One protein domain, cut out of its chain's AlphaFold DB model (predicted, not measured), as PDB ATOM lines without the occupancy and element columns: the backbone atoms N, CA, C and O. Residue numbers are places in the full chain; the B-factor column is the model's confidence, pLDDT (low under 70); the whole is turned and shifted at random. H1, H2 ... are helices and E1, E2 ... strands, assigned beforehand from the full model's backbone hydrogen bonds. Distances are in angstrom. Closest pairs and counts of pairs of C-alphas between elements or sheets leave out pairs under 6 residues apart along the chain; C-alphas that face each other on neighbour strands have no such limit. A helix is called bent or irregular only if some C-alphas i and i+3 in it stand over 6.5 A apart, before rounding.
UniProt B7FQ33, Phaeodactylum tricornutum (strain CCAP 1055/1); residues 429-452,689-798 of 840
ATOM      1  N   PRO A 429      39.525 -21.449 -23.141       95.00
ATOM      2  CA  PRO A 429      39.513 -20.645 -24.355       95.00
ATOM      3  C   PRO A 429      39.936 -21.427 -25.600       95.00
ATOM      4  O   PRO A 429      39.321 -21.242 -26.651       95.00
ATOM      5  N   TYR A 430      40.926 -22.315 -25.472       93.62
ATOM      6  CA  TYR A 430      41.430 -23.160 -26.557       93.62
ATOM      7  C   TYR A 430      40.390 -24.197 -26.971       93.62
ATOM      8  O   TYR A 430      40.061 -24.291 -28.154       93.62
ATOM      9  N   TRP A 431      39.767 -24.866 -25.998       93.69
ATOM     10  CA  TRP A 431      38.661 -25.786 -26.259       93.69
ATOM     11  C   TRP A 431      37.509 -25.107 -27.020       93.69
ATOM     12  O   TRP A 431      37.012 -25.650 -28.004       93.69
ATOM     13  N   LEU A 432      37.120 -23.881 -26.642       94.69
ATOM     14  CA  LEU A 432      36.089 -23.117 -27.360       94.69
ATOM     15  C   LEU A 432      36.499 -22.805 -28.813       94.69
ATOM     16  O   LEU A 432      35.658 -22.873 -29.712       94.69
ATOM     17  N   VAL A 433      37.779 -22.501 -29.070       95.25
ATOM     18  CA  VAL A 433      38.301 -22.305 -30.437       95.25
ATOM     19  C   VAL A 433      38.193 -23.599 -31.244       95.25
ATOM     20  O   VAL A 433      37.825 -23.563 -32.422       95.25
ATOM     21  N   GLU A 434      38.462 -24.754 -30.635       92.00
ATOM     22  CA  GLU A 434      38.301 -26.054 -31.291       92.00
ATOM     23  C   GLU A 434      36.849 -26.294 -31.724       92.00
ATOM     24  O   GLU A 434      36.636 -26.696 -32.874       92.00
ATOM     25  N   GLN A 435      35.874 -25.919 -30.883       92.19
ATOM     26  CA  GLN A 435      34.438 -26.031 -31.179       92.19
ATOM     27  C   GLN A 435      33.964 -25.108 -32.317       92.19
ATOM     28  O   GLN A 435      32.926 -25.357 -32.936       92.19
ATOM     29  N   MET A 436      34.709 -24.045 -32.642       94.31
ATOM     30  CA  MET A 436      34.310 -23.119 -33.704       94.31
ATOM     31  C   MET A 436      34.239 -23.802 -35.072       94.31
ATOM     32  O   MET A 436      35.108 -24.588 -35.464       94.31
ATOM     33  N   ARG A 437      33.260 -23.399 -35.882       92.69
ATOM     34  CA  ARG A 437      33.246 -23.722 -37.314       92.69
ATOM     35  C   ARG A 437      34.434 -23.066 -38.038       92.69
ATOM     36  O   ARG A 437      34.918 -22.023 -37.598       92.69
ATOM     37  N   PRO A 438      34.913 -23.633 -39.164       94.62
ATOM     38  CA  PRO A 438      35.953 -22.995 -39.968       94.62
ATOM     39  C   PRO A 438      35.537 -21.588 -40.423       94.62
ATOM     40  O   PRO A 438      34.569 -21.439 -41.166       94.62
ATOM     41  N   SER A 439      36.282 -20.569 -39.998       95.44
ATOM     42  CA  SER A 439      36.029 -19.154 -40.300       95.44
ATOM     43  C   SER A 439      37.339 -18.361 -40.316       95.44
ATOM     44  O   SER A 439      38.390 -18.869 -39.907       95.44
ATOM     45  N   ALA A 440      37.302 -17.114 -40.793       95.94
ATOM     46  CA  ALA A 440      38.458 -16.224 -40.693       95.94
ATOM     47  C   ALA A 440      38.839 -15.975 -39.224       95.94
ATOM     48  O   ALA A 440      40.018 -16.057 -38.880       95.94
ATOM     49  N   LEU A 441      37.832 -15.784 -38.366       97.12
ATOM     50  CA  LEU A 441      38.011 -15.574 -36.933       97.12
ATOM     51  C   LEU A 441      38.670 -16.779 -36.250       97.12
ATOM     52  O   LEU A 441      39.620 -16.597 -35.499       97.12
ATOM     53  N   LYS A 442      38.243 -18.014 -36.554       97.00
ATOM     54  CA  LYS A 442      38.884 -19.217 -35.992       97.00
ATOM     55  C   LYS A 442      40.381 -19.246 -36.307       97.00
ATOM     56  O   LYS A 442      41.185 -19.518 -35.426       97.00
ATOM     57  N   ASN A 443      40.764 -18.939 -37.549       95.94
ATOM     58  CA  ASN A 443      42.177 -18.920 -37.942       95.94
ATOM     59  C   ASN A 443      42.977 -17.842 -37.193       95.94
ATOM     60  O   ASN A 443      44.136 -18.069 -36.862       95.94
ATOM     61  N   GLU A 444      42.370 -16.683 -36.936       96.00
ATOM     62  CA  GLU A 444      42.981 -15.601 -36.161       96.00
ATOM     63  C   GLU A 444      43.186 -16.001 -34.695       96.00
ATOM     64  O   GLU A 444      44.286 -15.837 -34.168       96.00
ATOM     65  N   LEU A 445      42.178 -16.613 -34.066       96.44
ATOM     66  CA  LEU A 445      42.269 -17.088 -32.684       96.44
ATOM     67  C   LEU A 445      43.271 -18.245 -32.531       96.44
ATOM     68  O   LEU A 445      44.064 -18.233 -31.594       96.44
ATOM     69  N   VAL A 446      43.321 -19.187 -33.482       94.19
ATOM     70  CA  VAL A 446      44.352 -20.245 -33.506       94.19
ATOM     71  C   VAL A 446      45.756 -19.647 -33.634       94.19
ATOM     72  O   VAL A 446      46.659 -20.057 -32.921       94.19
ATOM     73  N   ALA A 447      45.960 -18.653 -34.502       92.12
ATOM     74  CA  ALA A 447      47.271 -18.010 -34.643       92.12
ATOM     75  C   ALA A 447      47.665 -17.168 -33.415       92.12
ATOM     76  O   ALA A 447      48.848 -16.945 -33.159       92.12
ATOM     77  N   CYS A 448      46.682 -16.660 -32.674       91.69
ATOM     78  CA  CYS A 448      46.890 -15.932 -31.431       91.69
ATOM     79  C   CYS A 448      47.272 -16.854 -30.262       91.69
ATOM     80  O   CYS A 448      48.127 -16.479 -29.464       91.69
ATOM     81  N   ALA A 449      46.681 -18.053 -30.196       87.06
ATOM     82  CA  ALA A 449      46.945 -19.063 -29.168       87.06
ATOM     83  C   ALA A 449      48.442 -19.394 -29.001       87.06
ATOM     84  O   ALA A 449      48.901 -19.621 -27.883       87.06
ATOM     85  N   ASP A 450      49.215 -19.329 -30.089       80.12
ATOM     86  CA  ASP A 450      50.668 -19.561 -30.108       80.12
ATOM     87  C   ASP A 450      51.507 -18.462 -29.413       80.12
ATOM     88  O   ASP A 450      52.732 -18.560 -29.382       80.12
ATOM     89  N   ARG A 451      50.879 -17.387 -28.912       81.69
ATOM     90  CA  ARG A 451      51.528 -16.266 -28.197       81.69
ATOM     91  C   ARG A 451      50.890 -16.017 -26.832       81.69
ATOM     92  O   ARG A 451      50.789 -14.881 -26.372       81.69
ATOM     93  N   SER A 452      50.378 -17.071 -26.210       77.81
ATOM     94  CA  SER A 452      49.613 -16.964 -24.966       77.81
ATOM     95  C   SER A 452      50.455 -16.513 -23.771       77.81
ATOM     96  O   SER A 452      49.934 -15.991 -22.788       77.81
ATOM     97  N   LEU A 689      16.445   5.414 -24.131       97.12
ATOM     98  CA  LEU A 689      17.802   5.885 -24.415       97.12
ATOM     99  C   LEU A 689      17.868   7.423 -24.501       97.12
ATOM    100  O   LEU A 689      18.824   8.026 -24.014       97.12
ATOM    101  N   ASP A 690      16.842   8.082 -25.052       97.69
ATOM    102  CA  ASP A 690      16.735   9.549 -25.059       97.69
ATOM    103  C   ASP A 690      16.633  10.129 -23.638       97.69
ATOM    104  O   ASP A 690      17.230  11.172 -23.351       97.69
ATOM    105  N   LEU A 691      15.911   9.457 -22.734       96.62
ATOM    106  CA  LEU A 691      15.840   9.842 -21.324       96.62
ATOM    107  C   LEU A 691      17.224   9.783 -20.669       96.62
ATOM    108  O   LEU A 691      17.624  10.766 -20.037       96.62
ATOM    109  N   LEU A 692      17.962   8.685 -20.853       97.56
ATOM    110  CA  LEU A 692      19.314   8.519 -20.313       97.56
ATOM    111  C   LEU A 692      20.242   9.652 -20.781       97.56
ATOM    112  O   LEU A 692      20.838  10.355 -19.960       97.56
ATOM    113  N   VAL A 693      20.271   9.922 -22.089       97.69
ATOM    114  CA  VAL A 693      21.066  11.018 -22.669       97.69
ATOM    115  C   VAL A 693      20.645  12.377 -22.104       97.69
ATOM    116  O   VAL A 693      21.495  13.209 -21.781       97.69
ATOM    117  N   SER A 694      19.341  12.621 -21.928       97.62
ATOM    118  CA  SER A 694      18.835  13.888 -21.375       97.62
ATOM    119  C   SER A 694      19.285  14.150 -19.932       97.62
ATOM    120  O   SER A 694      19.331  15.306 -19.502       97.62
ATOM    121  N   ARG A 695      19.647  13.089 -19.201       97.44
ATOM    122  CA  ARG A 695      20.200  13.126 -17.842       97.44
ATOM    123  C   ARG A 695      21.716  12.956 -17.800       97.44
ATOM    124  O   ARG A 695      22.264  12.758 -16.724       97.44
ATOM    125  N   ASN A 696      22.393  13.111 -18.941       96.81
ATOM    126  CA  ASN A 696      23.852  13.041 -19.058       96.81
ATOM    127  C   ASN A 696      24.444  11.668 -18.674       96.81
ATOM    128  O   ASN A 696      25.625  11.575 -18.338       96.81
ATOM    129  N   VAL A 697      23.642  10.603 -18.763       98.06
ATOM    130  CA  VAL A 697      24.145   9.225 -18.711       98.06
ATOM    131  C   VAL A 697      24.932   8.957 -19.989       98.06
ATOM    132  O   VAL A 697      24.495   9.326 -21.082       98.06
ATOM    133  N   LYS A 698      26.102   8.333 -19.850       97.94
ATOM    134  CA  LYS A 698      27.013   8.056 -20.970       97.94
ATOM    135  C   LYS A 698      27.116   6.581 -21.322       97.94
ATOM    136  O   LYS A 698      27.561   6.281 -22.423       97.94
ATOM    137  N   ILE A 699      26.759   5.689 -20.401       98.62
ATOM    138  CA  ILE A 699      26.947   4.248 -20.550       98.62
ATOM    139  C   ILE A 699      25.640   3.549 -20.184       98.62
ATOM    140  O   ILE A 699      25.037   3.847 -19.151       98.62
ATOM    141  N   VAL A 700      25.206   2.636 -21.047       98.38
ATOM    142  CA  VAL A 700      24.079   1.733 -20.807       98.38
ATOM    143  C   VAL A 700      24.576   0.292 -20.837       98.38
ATOM    144  O   VAL A 700      25.482  -0.034 -21.606       98.38
ATOM    145  N   ALA A 701      23.995  -0.565 -20.007       98.31
ATOM    146  CA  ALA A 701      24.372  -1.964 -19.905       98.31
ATOM    147  C   ALA A 701      23.148  -2.890 -20.034       98.31
ATOM    148  O   ALA A 701      22.506  -3.211 -19.030       98.31
ATOM    149  N   PRO A 702      22.773  -3.286 -21.262       96.75
ATOM    150  CA  PRO A 702      21.734  -4.282 -21.510       96.75
ATOM    151  C   PRO A 702      22.305  -5.713 -21.520       96.75
ATOM    152  O   PRO A 702      23.516  -5.899 -21.705       96.75
ATOM    153  N   PRO A 703      21.445  -6.743 -21.426       95.69
ATOM    154  CA  PRO A 703      21.905  -8.106 -21.591       95.69
ATOM    155  C   PRO A 703      22.330  -8.395 -23.041       95.69
ATOM    156  O   PRO A 703      21.765  -7.839 -23.987       95.69
ATOM    157  N   MET A 704      23.288  -9.305 -23.236       94.94
ATOM    158  CA  MET A 704      23.920  -9.577 -24.533       94.94
ATOM    159  C   MET A 704      22.929  -9.993 -25.625       94.94
ATOM    160  O   MET A 704      23.059  -9.554 -26.766       94.94
ATOM    161  N   GLN A 705      21.884 -10.740 -25.260       92.69
ATOM    162  CA  GLN A 705      20.823 -11.169 -26.175       92.69
ATOM    163  C   GLN A 705      20.097 -10.000 -26.857       92.69
ATOM    164  O   GLN A 705      19.662 -10.136 -27.997       92.69
ATOM    165  N   ARG A 706      20.032  -8.819 -26.223       94.06
ATOM    166  CA  ARG A 706      19.394  -7.630 -26.810       94.06
ATOM    167  C   ARG A 706      20.290  -6.878 -27.775       94.06
ATOM    168  O   ARG A 706      19.808  -5.992 -28.479       94.06
ATOM    169  N   LEU A 707      21.587  -7.166 -27.788       96.69
ATOM    170  CA  LEU A 707      22.566  -6.455 -28.608       96.69
ATOM    171  C   LEU A 707      22.741  -7.071 -29.994       96.69
ATOM    172  O   LEU A 707      23.338  -6.431 -30.861       96.69
ATOM    173  N   VAL A 708      22.189  -8.261 -30.222       96.75
ATOM    174  CA  VAL A 708      22.323  -8.996 -31.478       96.75
ATOM    175  C   VAL A 708      20.978  -9.489 -32.006       96.75
ATOM    176  O   VAL A 708      20.085  -9.823 -31.236       96.75
ATOM    177  N   ASP A 709      20.848  -9.521 -33.329       96.19
ATOM    178  CA  ASP A 709      19.738 -10.132 -34.062       96.19
ATOM    179  C   ASP A 709      20.257 -11.345 -34.868       96.19
ATOM    180  O   ASP A 709      21.414 -11.340 -35.314       96.19
ATOM    181  N   PRO A 710      19.421 -12.374 -35.117       97.06
ATOM    182  CA  PRO A 710      19.812 -13.536 -35.907       97.06
ATOM    183  C   PRO A 710      20.076 -13.157 -37.370       97.06
ATOM    184  O   PRO A 710      19.275 -12.489 -38.029       97.06
ATOM    185  N   ALA A 711      21.192 -13.644 -37.907       96.38
ATOM    186  CA  ALA A 711      21.628 -13.416 -39.280       96.38
ATOM    187  C   ALA A 711      22.181 -14.721 -39.890       96.38
ATOM    188  O   ALA A 711      23.392 -14.827 -40.099       96.38
ATOM    189  N   PRO A 712      21.320 -15.712 -40.213       93.06
ATOM    190  CA  PRO A 712      21.731 -17.064 -40.627       93.06
ATOM    191  C   PRO A 712      22.608 -17.112 -41.888       93.06
ATOM    192  O   PRO A 712      23.331 -18.080 -42.100       93.06
ATOM    193  N   ASP A 713      22.550 -16.074 -42.726       92.19
ATOM    194  CA  ASP A 713      23.346 -15.967 -43.954       92.19
ATOM    195  C   ASP A 713      24.716 -15.277 -43.741       92.19
ATOM    196  O   ASP A 713      25.478 -15.113 -44.697       92.19
ATOM    197  N   SER A 714      25.023 -14.823 -42.520       93.44
ATOM    198  CA  SER A 714      26.302 -14.185 -42.167       93.44
ATOM    199  C   SER A 714      27.344 -15.208 -41.693       93.44
ATOM    200  O   SER A 714      26.992 -16.296 -41.246       93.44
ATOM    201  N   GLU A 715      28.636 -14.858 -41.755       91.44
ATOM    202  CA  GLU A 715      29.728 -15.724 -41.265       91.44
ATOM    203  C   GLU A 715      29.596 -16.048 -39.766       91.44
ATOM    204  O   GLU A 715      29.952 -17.148 -39.345       91.44
ATOM    205  N   TYR A 716      29.046 -15.115 -38.984       94.75
ATOM    206  CA  TYR A 716      28.939 -15.196 -37.523       94.75
ATOM    207  C   TYR A 716      27.546 -15.606 -37.028       94.75
ATOM    208  O   TYR A 716      27.324 -15.657 -35.826       94.75
ATOM    209  N   LEU A 717      26.599 -15.868 -37.938       95.75
ATOM    210  CA  LEU A 717      25.183 -16.167 -37.665       95.75
ATOM    211  C   LEU A 717      24.381 -15.071 -36.936       95.75
ATOM    212  O   LEU A 717      23.187 -15.245 -36.694       95.75
ATOM    213  N   MET A 718      24.983 -13.925 -36.630       96.56
ATOM    214  CA  MET A 718      24.356 -12.827 -35.894       96.56
ATOM    215  C   MET A 718      24.920 -11.469 -36.329       96.56
ATOM    216  O   MET A 718      25.978 -11.400 -36.951       96.56
ATOM    217  N   THR A 719      24.193 -10.392 -36.032       97.56
ATOM    218  CA  THR A 719      24.572  -8.999 -36.347       97.56
ATOM    219  C   THR A 719      24.056  -8.048 -35.267       97.56
ATOM    220  O   THR A 719      23.177  -8.426 -34.498       97.56
ATOM    221  N   ALA A 720      24.564  -6.816 -35.193       97.81
ATOM    222  CA  ALA A 720      24.096  -5.823 -34.224       97.81
ATOM    223  C   ALA A 720      22.588  -5.522 -34.351       97.81
ATOM    224  O   ALA A 720      22.087  -5.192 -35.430       97.81
ATOM    225  N   SER A 721      21.878  -5.547 -33.220       96.44
ATOM    226  CA  SER A 721      20.427  -5.344 -33.162       96.44
ATOM    227  C   SER A 721      19.990  -3.886 -33.369       96.44
ATOM    228  O   SER A 721      20.799  -2.947 -33.387       96.44
ATOM    229  N   HIS A 722      18.674  -3.643 -33.463       95.56
ATOM    230  CA  HIS A 722      18.129  -2.272 -33.406       95.56
ATOM    231  C   HIS A 722      18.529  -1.538 -32.118       95.56
ATOM    232  O   HIS A 722      18.912  -0.371 -32.202       95.56
ATOM    233  N   TYR A 723      18.506  -2.210 -30.960       96.56
ATOM    234  CA  TYR A 723      18.893  -1.608 -29.678       96.56
ATOM    235  C   TYR A 723      20.344  -1.120 -29.719       96.56
ATOM    236  O   TYR A 723      20.614   0.049 -29.431       96.56
ATOM    237  N   ALA A 724      21.267  -1.993 -30.138       96.81
ATOM    238  CA  ALA A 724      22.690  -1.678 -30.250       96.81
ATOM    239  C   ALA A 724      22.920  -0.447 -31.143       96.81
ATOM    240  O   ALA A 724      23.564   0.528 -30.748       96.81
ATOM    241  N   ASN A 725      22.302  -0.443 -32.325       97.62
ATOM    242  CA  ASN A 725      22.387   0.676 -33.259       97.62
ATOM    243  C   ASN A 725      21.755   1.965 -32.697       97.62
ATOM    244  O   ASN A 725      22.271   3.063 -32.925       97.62
ATOM    245  N   ALA A 726      20.649   1.865 -31.957       97.38
ATOM    246  CA  ALA A 726      19.976   3.007 -31.344       97.38
ATOM    247  C   ALA A 726      20.816   3.660 -30.234       97.38
ATOM    248  O   ALA A 726      20.837   4.894 -30.158       97.38
ATOM    249  N   ALA A 727      21.520   2.866 -29.421       97.12
ATOM    250  CA  ALA A 727      22.455   3.349 -28.404       97.12
ATOM    251  C   ALA A 727      23.681   4.019 -29.046       97.12
ATOM    252  O   ALA A 727      24.000   5.172 -28.738       97.12
ATOM    253  N   LYS A 728      24.287   3.361 -30.041       94.62
ATOM    254  CA  LYS A 728      25.431   3.883 -30.806       94.62
ATOM    255  C   LYS A 728      25.128   5.223 -31.481       94.62
ATOM    256  O   LYS A 728      25.895   6.177 -31.361       94.62
ATOM    257  N   ASN A 729      23.959   5.353 -32.114       96.81
ATOM    258  CA  ASN A 729      23.512   6.604 -32.748       96.81
ATOM    259  C   ASN A 729      23.348   7.776 -31.763       96.81
ATOM    260  O   ASN A 729      23.313   8.935 -32.183       96.81
ATOM    261  N   ARG A 730      23.256   7.486 -30.462       97.44
ATOM    262  CA  ARG A 730      23.162   8.462 -29.370       97.44
ATOM    263  C   ARG A 730      24.494   8.710 -28.665       97.44
ATOM    264  O   ARG A 730      24.532   9.492 -27.722       97.44
ATOM    265  N   SER A 731      25.581   8.101 -29.151       96.12
ATOM    266  CA  SER A 731      26.909   8.164 -28.525       96.12
ATOM    267  C   SER A 731      26.917   7.655 -27.078       96.12
ATOM    268  O   SER A 731      27.703   8.137 -26.264       96.12
ATOM    269  N   LEU A 732      26.034   6.703 -26.759       97.31
ATOM    270  CA  LEU A 732      26.104   5.946 -25.513       97.31
ATOM    271  C   LEU A 732      27.144   4.836 -25.675       97.31
ATOM    272  O   LEU A 732      27.126   4.116 -26.673       97.31
ATOM    273  N   GLY A 733      28.032   4.697 -24.694       97.75
ATOM    274  CA  GLY A 733      28.838   3.492 -24.527       97.75
ATOM    275  C   GLY A 733      27.958   2.317 -24.102       97.75
ATOM    276  O   GLY A 733      26.942   2.513 -23.432       97.75
ATOM    277  N   VAL A 734      28.350   1.106 -24.491       98.38
ATOM    278  CA  VAL A 734      27.612  -0.125 -24.185       98.38
ATOM    279  C   VAL A 734      28.520  -1.085 -23.430       98.38
ATOM    280  O   VAL A 734      29.638  -1.329 -23.871       98.38
ATOM    281  N   ILE A 735      28.045  -1.649 -22.324       98.50
ATOM    282  CA  ILE A 735      28.671  -2.793 -21.643       98.50
ATOM    283  C   ILE A 735      27.674  -3.955 -21.695       98.50
ATOM    284  O   ILE A 735      26.498  -3.754 -21.421       98.50
ATOM    285  N   ALA A 736      28.099  -5.154 -22.090       97.69
ATOM    286  CA  ALA A 736      27.186  -6.289 -22.263       97.69
ATOM    287  C   ALA A 736      27.248  -7.260 -21.077       97.69
ATOM    288  O   ALA A 736      28.345  -7.600 -20.637       97.69
ATOM    289  N   TRP A 737      26.100  -7.774 -20.619       96.31
ATOM    290  CA  TRP A 737      26.043  -8.851 -19.616       96.31
ATOM    291  C   TRP A 737      25.150 -10.034 -20.034       96.31
ATOM    292  O   TRP A 737      24.127  -9.869 -20.671       96.31
ATOM    293  N   THR A 738      25.464 -11.291 -19.759       92.75
ATOM    294  CA  THR A 738      26.774 -11.857 -19.421       92.75
ATOM    295  C   THR A 738      26.994 -13.091 -20.297       92.75
ATOM    296  O   THR A 738      26.039 -13.795 -20.633       92.75
ATOM    297  N   LEU A 739      28.241 -13.330 -20.705       94.88
ATOM    298  CA  LEU A 739      28.593 -14.322 -21.726       94.88
ATOM    299  C   LEU A 739      28.357 -15.771 -21.278       94.88
ATOM    300  O   LEU A 739      27.961 -16.612 -22.086       94.88
ATOM    301  N   GLU A 740      28.629 -16.085 -20.008       91.12
ATOM    302  CA  GLU A 740      28.818 -17.473 -19.544       91.12
ATOM    303  C   GLU A 740      27.964 -17.845 -18.327       91.12
ATOM    304  O   GLU A 740      28.264 -18.797 -17.612       91.12
ATOM    305  N   ARG A 741      26.854 -17.130 -18.113       89.94
ATOM    306  CA  ARG A 741      25.887 -17.482 -17.060       89.94
ATOM    307  C   ARG A 741      24.987 -18.659 -17.436       89.94
ATOM    308  O   ARG A 741      24.588 -19.409 -16.548       89.94
ATOM    309  N   SER A 742      24.652 -18.813 -18.721       86.50
ATOM    310  CA  SER A 742      23.983 -20.020 -19.230       86.50
ATOM    311  C   SER A 742      24.976 -21.178 -19.309       86.50
ATOM    312  O   SER A 742      26.110 -20.986 -19.756       86.50
ATOM    313  N   GLY A 743      24.516 -22.376 -18.937       82.75
ATOM    314  CA  GLY A 743      25.265 -23.617 -19.127       82.75
ATOM    315  C   GLY A 743      25.502 -23.964 -20.608       82.75
ATOM    316  O   GLY A 743      25.194 -23.159 -21.496       82.75
ATOM    317  N   PRO A 744      26.061 -25.154 -20.882       84.25
ATOM    318  CA  PRO A 744      26.297 -25.627 -22.244       84.25
ATOM    319  C   PRO A 744      25.029 -25.674 -23.110       84.25
ATOM    320  O   PRO A 744      23.916 -25.787 -22.596       84.25
ATOM    321  N   GLY A 745      25.214 -25.571 -24.425       85.44
ATOM    322  CA  GLY A 745      24.160 -25.656 -25.441       85.44
ATOM    323  C   GLY A 745      23.699 -24.303 -25.983       85.44
ATOM    324  O   GLY A 745      22.950 -24.262 -26.952       85.44
ATOM    325  N   LEU A 746      24.162 -23.194 -25.394       89.88
ATOM    326  CA  LEU A 746      23.819 -21.824 -25.806       89.88
ATOM    327  C   LEU A 746      22.300 -21.595 -25.927       89.88
ATOM    328  O   LEU A 746      21.807 -21.084 -26.930       89.88
ATOM    329  N   THR A 747      21.564 -21.986 -24.884       87.81
ATOM    330  CA  THR A 747      20.103 -21.835 -24.782       87.81
ATOM    331  C   THR A 747      19.690 -20.965 -23.588       87.81
ATOM    332  O   THR A 747      20.507 -20.552 -22.748       87.81
ATOM    333  N   GLY A 748      18.389 -20.692 -23.502       89.44
ATOM    334  CA  GLY A 748      17.745 -19.954 -22.426       89.44
ATOM    335  C   GLY A 748      17.885 -18.444 -22.582       89.44
ATOM    336  O   GLY A 748      18.345 -17.941 -23.600       89.44
ATOM    337  N   PHE A 749      17.516 -17.708 -21.530       91.88
ATOM    338  CA  PHE A 749      17.371 -16.245 -21.547       91.88
ATOM    339  C   PHE A 749      18.520 -15.487 -22.239       91.88
ATOM    340  O   PHE A 749      18.275 -14.575 -23.021       91.88
ATOM    341  N   TYR A 750      19.778 -15.859 -21.989       92.19
ATOM    342  CA  TYR A 750      20.935 -15.154 -22.558       92.19
ATOM    343  C   TYR A 750      21.182 -15.424 -24.048       92.19
ATOM    344  O   TYR A 750      21.982 -14.722 -24.664       92.19
ATOM    345  N   TRP A 751      20.494 -16.405 -24.624       93.25
ATOM    346  CA  TRP A 751      20.588 -16.795 -26.029       93.25
ATOM    347  C   TRP A 751      19.229 -16.770 -26.738       93.25
ATOM    348  O   TRP A 751      19.169 -17.047 -27.932       93.25
ATOM    349  N   GLU A 752      18.152 -16.377 -26.048       90.75
ATOM    350  CA  GLU A 752      16.759 -16.521 -26.500       90.75
ATOM    351  C   GLU A 752      16.437 -15.824 -27.835       90.75
ATOM    352  O   GLU A 752      15.526 -16.221 -28.559       90.75
ATOM    353  N   THR A 753      17.181 -14.772 -28.190       89.81
ATOM    354  CA  THR A 753      17.006 -14.045 -29.458       89.81
ATOM    355  C   THR A 753      17.617 -14.763 -30.658       89.81
ATOM    356  O   THR A 753      17.218 -14.510 -31.799       89.81
ATOM    357  N   LEU A 754      18.577 -15.653 -30.411       91.38
ATOM    358  CA  LEU A 754      19.285 -16.436 -31.420       91.38
ATOM    359  C   LEU A 754      18.818 -17.895 -31.436       91.38
ATOM    360  O   LEU A 754      18.795 -18.512 -32.506       91.38
ATOM    361  N   GLU A 755      18.442 -18.432 -30.273       80.50
ATOM    362  CA  GLU A 755      17.981 -19.810 -30.135       80.50
ATOM    363  C   GLU A 755      16.783 -20.069 -31.067       80.50
ATOM    364  O   GLU A 755      15.969 -19.187 -31.350       80.50
ATOM    365  N   ASP A 756      16.739 -21.264 -31.658       84.31
ATOM    366  CA  ASP A 756      15.799 -21.691 -32.711       84.31
ATOM    367  C   ASP A 756      15.850 -20.933 -34.058       84.31
ATOM    368  O   ASP A 756      15.253 -21.392 -35.039       84.31
ATOM    369  N   GLN A 757      16.544 -19.794 -34.154       90.06
ATOM    370  CA  GLN A 757      16.707 -19.042 -35.409       90.06
ATOM    371  C   GLN A 757      17.992 -19.419 -36.149       90.06
ATOM    372  O   GLN A 757      18.043 -19.348 -37.382       90.06
ATOM    373  N   VAL A 758      19.021 -19.817 -35.400       90.94
ATOM    374  CA  VAL A 758      20.332 -20.229 -35.906       90.94
ATOM    375  C   VAL A 758      20.849 -21.451 -35.146       90.94
ATOM    376  O   VAL A 758      20.536 -21.649 -33.978       90.94
ATOM    377  N   GLU A 759      21.629 -22.295 -35.824       89.88
ATOM    378  CA  GLU A 759      22.229 -23.491 -35.223       89.88
ATOM    379  C   GLU A 759      23.569 -23.125 -34.572       89.88
ATOM    380  O   GLU A 759      24.589 -22.950 -35.251       89.88
ATOM    381  N   LEU A 760      23.540 -22.966 -33.252       91.19
ATOM    382  CA  LEU A 760      24.697 -22.570 -32.459       91.19
ATOM    383  C   LEU A 760      25.461 -23.781 -31.909       91.19
ATOM    384  O   LEU A 760      24.890 -24.845 -31.688       91.19
ATOM    385  N   ASN A 761      26.759 -23.606 -31.673       91.31
ATOM    386  CA  ASN A 761      27.589 -24.495 -30.863       91.31
ATOM    387  C   ASN A 761      28.448 -23.677 -29.888       91.31
ATOM    388  O   ASN A 761      28.553 -22.465 -30.034       91.31
ATOM    389  N   GLU A 762      29.108 -24.315 -28.920       92.06
ATOM    390  CA  GLU A 762      29.876 -23.598 -27.883       92.06
ATOM    391  C   GLU A 762      30.926 -22.612 -28.436       92.06
ATOM    392  O   GLU A 762      31.174 -21.570 -27.827       92.06
ATOM    393  N   GLY A 763      31.490 -22.869 -29.621       94.12
ATOM    394  CA  GLY A 763      32.428 -21.955 -30.278       94.12
ATOM    395  C   GLY A 763      31.805 -20.620 -30.713       94.12
ATOM    396  O   GLY A 763      32.521 -19.631 -30.891       94.12
ATOM    397  N   ASP A 764      30.477 -20.537 -30.841       95.19
ATOM    398  CA  ASP A 764      29.767 -19.309 -31.212       95.19
ATOM    399  C   ASP A 764      29.802 -18.218 -30.140       95.19
ATOM    400  O   ASP A 764      29.512 -17.062 -30.446       95.19
ATOM    401  N   ARG A 765      30.276 -18.522 -28.924       95.94
ATOM    402  CA  ARG A 765      30.640 -17.492 -27.937       95.94
ATOM    403  C   ARG A 765      31.647 -16.493 -28.515       95.94
ATOM    404  O   ARG A 765      31.498 -15.290 -28.308       95.94
ATOM    405  N   TYR A 766      32.619 -16.948 -29.314       98.00
ATOM    406  CA  TYR A 766      33.568 -16.048 -29.981       98.00
ATOM    407  C   TYR A 766      32.968 -15.302 -31.169       98.00
ATOM    408  O   TYR A 766      33.346 -14.159 -31.413       98.00
ATOM    409  N   ASN A 767      32.012 -15.902 -31.880       97.38
ATOM    410  CA  ASN A 767      31.271 -15.194 -32.924       97.38
ATOM    411  C   ASN A 767      30.435 -14.058 -32.316       97.38
ATOM    412  O   ASN A 767      30.451 -12.942 -32.836       97.38
ATOM    413  N   LEU A 768      29.801 -14.300 -31.164       97.62
ATOM    414  CA  LEU A 768      29.109 -13.267 -30.398       97.62
ATOM    415  C   LEU A 768      30.067 -12.169 -29.932       97.62
ATOM    416  O   LEU A 768      29.819 -10.999 -30.214       97.62
ATOM    417  N   LEU A 769      31.188 -12.517 -29.292       98.44
ATOM    418  CA  LEU A 769      32.199 -11.534 -28.880       98.44
ATOM    419  C   LEU A 769      32.721 -10.706 -30.061       98.44
ATOM    420  O   LEU A 769      32.917  -9.498 -29.929       98.44
ATOM    421  N   HIS A 770      32.882 -11.321 -31.233       98.12
ATOM    422  CA  HIS A 770      33.285 -10.623 -32.446       98.12
ATOM    423  C   HIS A 770      32.257  -9.590 -32.908       98.12
ATOM    424  O   HIS A 770      32.645  -8.462 -33.222       98.12
ATOM    425  N   VAL A 771      30.967  -9.930 -32.911       98.12
ATOM    426  CA  VAL A 771      29.890  -8.991 -33.261       98.12
ATOM    427  C   VAL A 771      29.751  -7.892 -32.202       98.12
ATOM    428  O   VAL A 771      29.625  -6.716 -32.553       98.12
ATOM    429  N   LEU A 772      29.857  -8.235 -30.914       98.12
ATOM    430  CA  LEU A 772      29.835  -7.264 -29.817       98.12
ATOM    431  C   LEU A 772      30.990  -6.254 -29.928       98.12
ATOM    432  O   LEU A 772      30.775  -5.049 -29.793       98.12
ATOM    433  N   LEU A 773      32.208  -6.713 -30.224       97.62
ATOM    434  CA  LEU A 773      33.367  -5.831 -30.359       97.62
ATOM    435  C   LEU A 773      33.302  -4.973 -31.633       97.62
ATOM    436  O   LEU A 773      33.547  -3.771 -31.571       97.62
ATOM    437  N   ASN A 774      32.986  -5.567 -32.788       96.44
ATOM    438  CA  ASN A 774      33.189  -4.910 -34.085       96.44
ATOM    439  C   ASN A 774      31.941  -4.223 -34.656       96.44
ATOM    440  O   ASN A 774      32.069  -3.234 -35.378       96.44
ATOM    441  N   GLU A 775      30.739  -4.728 -34.373       96.62
ATOM    442  CA  GLU A 775      29.495  -4.128 -34.872       96.62
ATOM    443  C   GLU A 775      28.838  -3.240 -33.811       96.62
ATOM    444  O   GLU A 775      28.495  -2.082 -34.089       96.62
ATOM    445  N   VAL A 776      28.702  -3.770 -32.588       97.38
ATOM    446  CA  VAL A 776      28.089  -3.062 -31.451       97.38
ATOM    447  C   VAL A 776      29.044  -2.033 -30.839       97.38
ATOM    448  O   VAL A 776      28.578  -0.982 -30.408       97.38
ATOM    449  N   GLU A 777      30.357  -2.288 -30.884       96.88
ATOM    450  CA  GLU A 777      31.410  -1.459 -30.268       96.88
ATOM    451  C   GLU A 777      31.267  -1.368 -28.738       96.88
ATOM    452  O   GLU A 777      31.313  -0.284 -28.152       96.88
ATOM    453  N   VAL A 778      31.060  -2.517 -28.082       97.88
ATOM    454  CA  VAL A 778      30.994  -2.575 -26.613       97.88
ATOM    455  C   VAL A 778      32.323  -2.156 -25.973       97.88
ATOM    456  O   VAL A 778      33.403  -2.430 -26.493       97.88
ATOM    457  N   LEU A 779      32.234  -1.512 -24.809       96.94
ATOM    458  CA  LEU A 779      33.373  -1.109 -23.982       96.94
ATOM    459  C   LEU A 779      33.961  -2.290 -23.197       96.94
ATOM    460  O   LEU A 779      35.162  -2.312 -22.939       96.94
ATOM    461  N   GLY A 780      33.118  -3.261 -22.838       97.44
ATOM    462  CA  GLY A 780      33.487  -4.471 -22.112       97.44
ATOM    463  C   GLY A 780      32.323  -5.455 -22.018       97.44
ATOM    464  O   GLY A 780      31.177  -5.126 -22.350       97.44
ATOM    465  N   VAL A 781      32.637  -6.676 -21.594       98.44
ATOM    466  CA  VAL A 781      31.698  -7.795 -21.497       98.44
ATOM    467  C   VAL A 781      31.871  -8.480 -20.145       98.44
ATOM    468  O   VAL A 781      32.970  -8.902 -19.787       98.44
ATOM    469  N   PHE A 782      30.768  -8.613 -19.413       98.44
ATOM    470  CA  PHE A 782      30.685  -9.445 -18.219       98.44
ATOM    471  C   PHE A 782      30.771 -10.927 -18.596       98.44
ATOM    472  O   PHE A 782      30.071 -11.382 -19.508       98.44
ATOM    473  N   SER A 783      31.606 -11.682 -17.885       96.94
ATOM    474  CA  SER A 783      31.678 -13.139 -17.994       96.94
ATOM    475  C   SER A 783      31.804 -13.798 -16.622       96.94
ATOM    476  O   SER A 783      32.561 -13.333 -15.772       96.94
ATOM    477  N   ASP A 784      31.098 -14.917 -16.438       95.75
ATOM    478  CA  ASP A 784      31.264 -15.832 -15.297       95.75
ATOM    479  C   ASP A 784      32.551 -16.688 -15.439       95.75
ATOM    480  O   ASP A 784      32.931 -17.389 -14.499       95.75
ATOM    481  N   TRP A 785      33.233 -16.625 -16.596       95.00
ATOM    482  CA  TRP A 785      34.571 -17.178 -16.849       95.00
ATOM    483  C   TRP A 785      35.449 -16.158 -17.604       95.00
ATOM    484  O   TRP A 785      35.534 -16.171 -18.838       95.00
ATOM    485  N   PRO A 786      36.118 -15.233 -16.896       96.25
ATOM    486  CA  PRO A 786      36.793 -14.103 -17.541       96.25
ATOM    487  C   PRO A 786      37.926 -14.477 -18.500       96.25
ATOM    488  O   PRO A 786      38.223 -13.723 -19.422       96.25
ATOM    489  N   ALA A 787      38.534 -15.655 -18.356       95.94
ATOM    490  CA  ALA A 787      39.600 -16.094 -19.252       95.94
ATOM    491  C   ALA A 787      39.158 -16.172 -20.727       95.94
ATOM    492  O   ALA A 787      39.968 -15.909 -21.614       95.94
ATOM    493  N   THR A 788      37.880 -16.454 -21.008       96.56
ATOM    494  CA  THR A 788      37.335 -16.466 -22.377       96.56
ATOM    495  C   THR A 788      37.373 -15.067 -22.990       96.56
ATOM    496  O   THR A 788      37.873 -14.870 -24.101       96.56
ATOM    497  N   THR A 789      36.868 -14.070 -22.258       97.56
ATOM    498  CA  THR A 789      36.851 -12.671 -22.700       97.56
ATOM    499  C   THR A 789      38.254 -12.080 -22.741       97.56
ATOM    500  O   THR A 789      38.566 -11.336 -23.668       97.56
ATOM    501  N   THR A 790      39.128 -12.454 -21.803       96.81
ATOM    502  CA  THR A 790      40.529 -12.022 -21.778       96.81
ATOM    503  C   THR A 790      41.322 -12.577 -22.960       96.81
ATOM    504  O   THR A 790      42.030 -11.814 -23.621       96.81
ATOM    505  N   PHE A 791      41.192 -13.873 -23.267       97.00
ATOM    506  CA  PHE A 791      41.814 -14.489 -24.444       97.00
ATOM    507  C   PHE A 791      41.391 -13.757 -25.719       97.00
ATOM    508  O   PHE A 791      42.233 -13.266 -26.472       97.00
ATOM    509  N   PHE A 792      40.079 -13.600 -25.918       98.00
ATOM    510  CA  PHE A 792      39.545 -12.899 -27.082       98.00
ATOM    511  C   PHE A 792      40.069 -11.460 -27.175       98.00
ATOM    512  O   PHE A 792      40.523 -11.031 -28.236       98.00
ATOM    513  N   ALA A 793      40.062 -10.720 -26.064       96.88
ATOM    514  CA  ALA A 793      40.543  -9.347 -26.022       96.88
ATOM    515  C   ALA A 793      42.027  -9.231 -26.393       96.88
ATOM    516  O   ALA A 793      42.395  -8.330 -27.145       96.88
ATOM    517  N   ASN A 794      42.870 -10.156 -25.931       94.94
ATOM    518  CA  ASN A 794      44.287 -10.195 -26.295       94.94
ATOM    519  C   ASN A 794      44.495 -10.488 -27.783       94.94
ATOM    520  O   ASN A 794      45.325  -9.845 -28.428       94.94
ATOM    521  N   CYS A 795      43.699 -11.389 -28.355       95.69
ATOM    522  CA  CYS A 795      43.774 -11.701 -29.778       95.69
ATOM    523  C   CYS A 795      43.315 -10.547 -30.669       95.69
ATOM    524  O   CYS A 795      43.917 -10.308 -31.715       95.69
ATOM    525  N   MET A 796      42.298  -9.800 -30.234       95.94
ATOM    526  CA  MET A 796      41.723  -8.698 -31.005       95.94
ATOM    527  C   MET A 796      42.306  -7.316 -30.658       95.94
ATOM    528  O   MET A 796      41.981  -6.332 -31.321       95.94
ATOM    529  N   GLY A 797      43.158  -7.214 -29.633       90.88
ATOM    530  CA  GLY A 797      43.730  -5.948 -29.160       90.88
ATOM    531  C   GLY A 797      42.728  -5.029 -28.446       90.88
ATOM    532  O   GLY A 797      42.816  -3.808 -28.582       90.88
ATOM    533  N   ALA A 798      41.763  -5.591 -27.714       90.25
ATOM    534  CA  ALA A 798      40.703  -4.842 -27.041       90.25
ATOM    535  C   ALA A 798      41.106  -4.428 -25.611       90.25
ATOM    536  O   ALA A 798      41.276  -5.275 -24.736       90.25
TER     537      ALA A 798
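AT A GLANCE: This is residues 429 to 452 and 689 to 798 of the 840 residues of a protein of Phaeodactylum tricornutum (strain CCAP 1055/1) (UniProt B7FQ33). The longest helix, H6, runs through the middle of the model, with a short strand hairpin, E2 and E3, packed along one side of it and a small ribbon of three parallel strands, E1, E4 and E5, on another side. H1, H2 and H7 gather round one end of H6, H5 meets its other end, and H3 lies beyond H5 at the far end of the longest axis. A wide loop with no named element, residues 737 to 763, leads from E4 back to H6. The printed part has 134 residues with seven named helices and five named strands, in the order H1 H2 H3 E1 H4 E2 E3 H5 E4 H6 E5 H7, and its class is mixed, helices and strands. The whole is compact, with a radius of gyration of the C-alphas of 14.7 A and spans of 46 by 34 by 26 A.

IN THESE COORDINATES: H1, residues 429 to 435, begins with C-alpha 429 at (39.513, -20.645, -24.355) and is 10.1 A long. H2, residues 440 to 449, is 14.6 A long. After the cut come H3, residues 689 to 694, with C-alpha 689 at (17.802, 5.885, -24.415), and E1, residues 699 to 701. H4, residues 704 to 707, leads directly into E2, residues 708 to 710. E3 is residues 718 to 720, H5 residues 722 to 728 and E4 residues 733 to 736, 10.2 A long. H6, residues 764 to 776, is 16.3 A long; it is neither bent nor irregular, but only just: C-alphas 773 and 776 are 6.1 A apart. E5, residues 780 to 783, is 9.8 A long. H7, residues 786 to 796, is 15.3 A long and ends with C-alpha 796 at (41.723, -8.698, -31.005).

HOW THE PARTS SIT: The sheet runs E1 E4 E5, with E1 and E5 as edge strands. Its pairing is staggered: E4 pairs with E1 over residues 733 to 734 and with E5 over residues 735 to 736. E1 and E4 are parallel at 18 degrees, with N 700 and O 733 within hydrogen-bond range at 3.0 A. E4 and E5 are parallel at 14 degrees, with N 782 and O 736 at 2.9 A. E4, H6 and E5 form a strand-helix-strand unit, two parallel neighbour strands joined through a helix, and its crossover is right-handed. H6 only grazes this sheet, with residues 769 to 776. E2 and E3 form an antiparallel hairpin, with N 709 and O 719 at 2.8 A. E3 and H6 have 9 pairs of C-alphas within 8 A, the closest those of Ala 720 and Val 776, 5.6 A apart. H4 touches H5, closest at the C-alphas of Leu 707 and Ala 724, 5.1 A. H5 and H6 only just touch, with 3 pairs of C-alphas within 8 A, the closest those of Ala 724 and Val 776, 5.7 A. H3 and H5 are close but not clearly touching, with the C-alphas of Leu 689 and Ala 727 6.6 A apart. H1 and H2 form a helical hairpin, opposite ways at a tilt of 37 degrees, only just steep; the C-alphas of Val 433 and Lys 442 are closest at 6.4 A. H2 touches H7 at the C-alphas of Cys 448 and Cys 795, 5.5 A. H6 and H7 only just touch, with 3 pairs within 8 A, the closest Tyr 766 and Phe 792 at 7.4 A between C-alphas. Each O i to N i+4 pair is within hydrogen-bond range in H1, H2, H3, H5 and H7; in H6 8 of 9 are, and H4 is too short for such a pair.

THE WHOLE: The two C-alphas farthest apart, those of Asp 450 and Ser 694, are 47.0 A apart. Residues 453 to 688 are not printed, and C-alphas 452 and 689 are 39.2 A apart across this cut. The link from E4 to H6, 27 residues, is long. The mean pLDDT of the printed part is 94.4, and no printed residue is under 70.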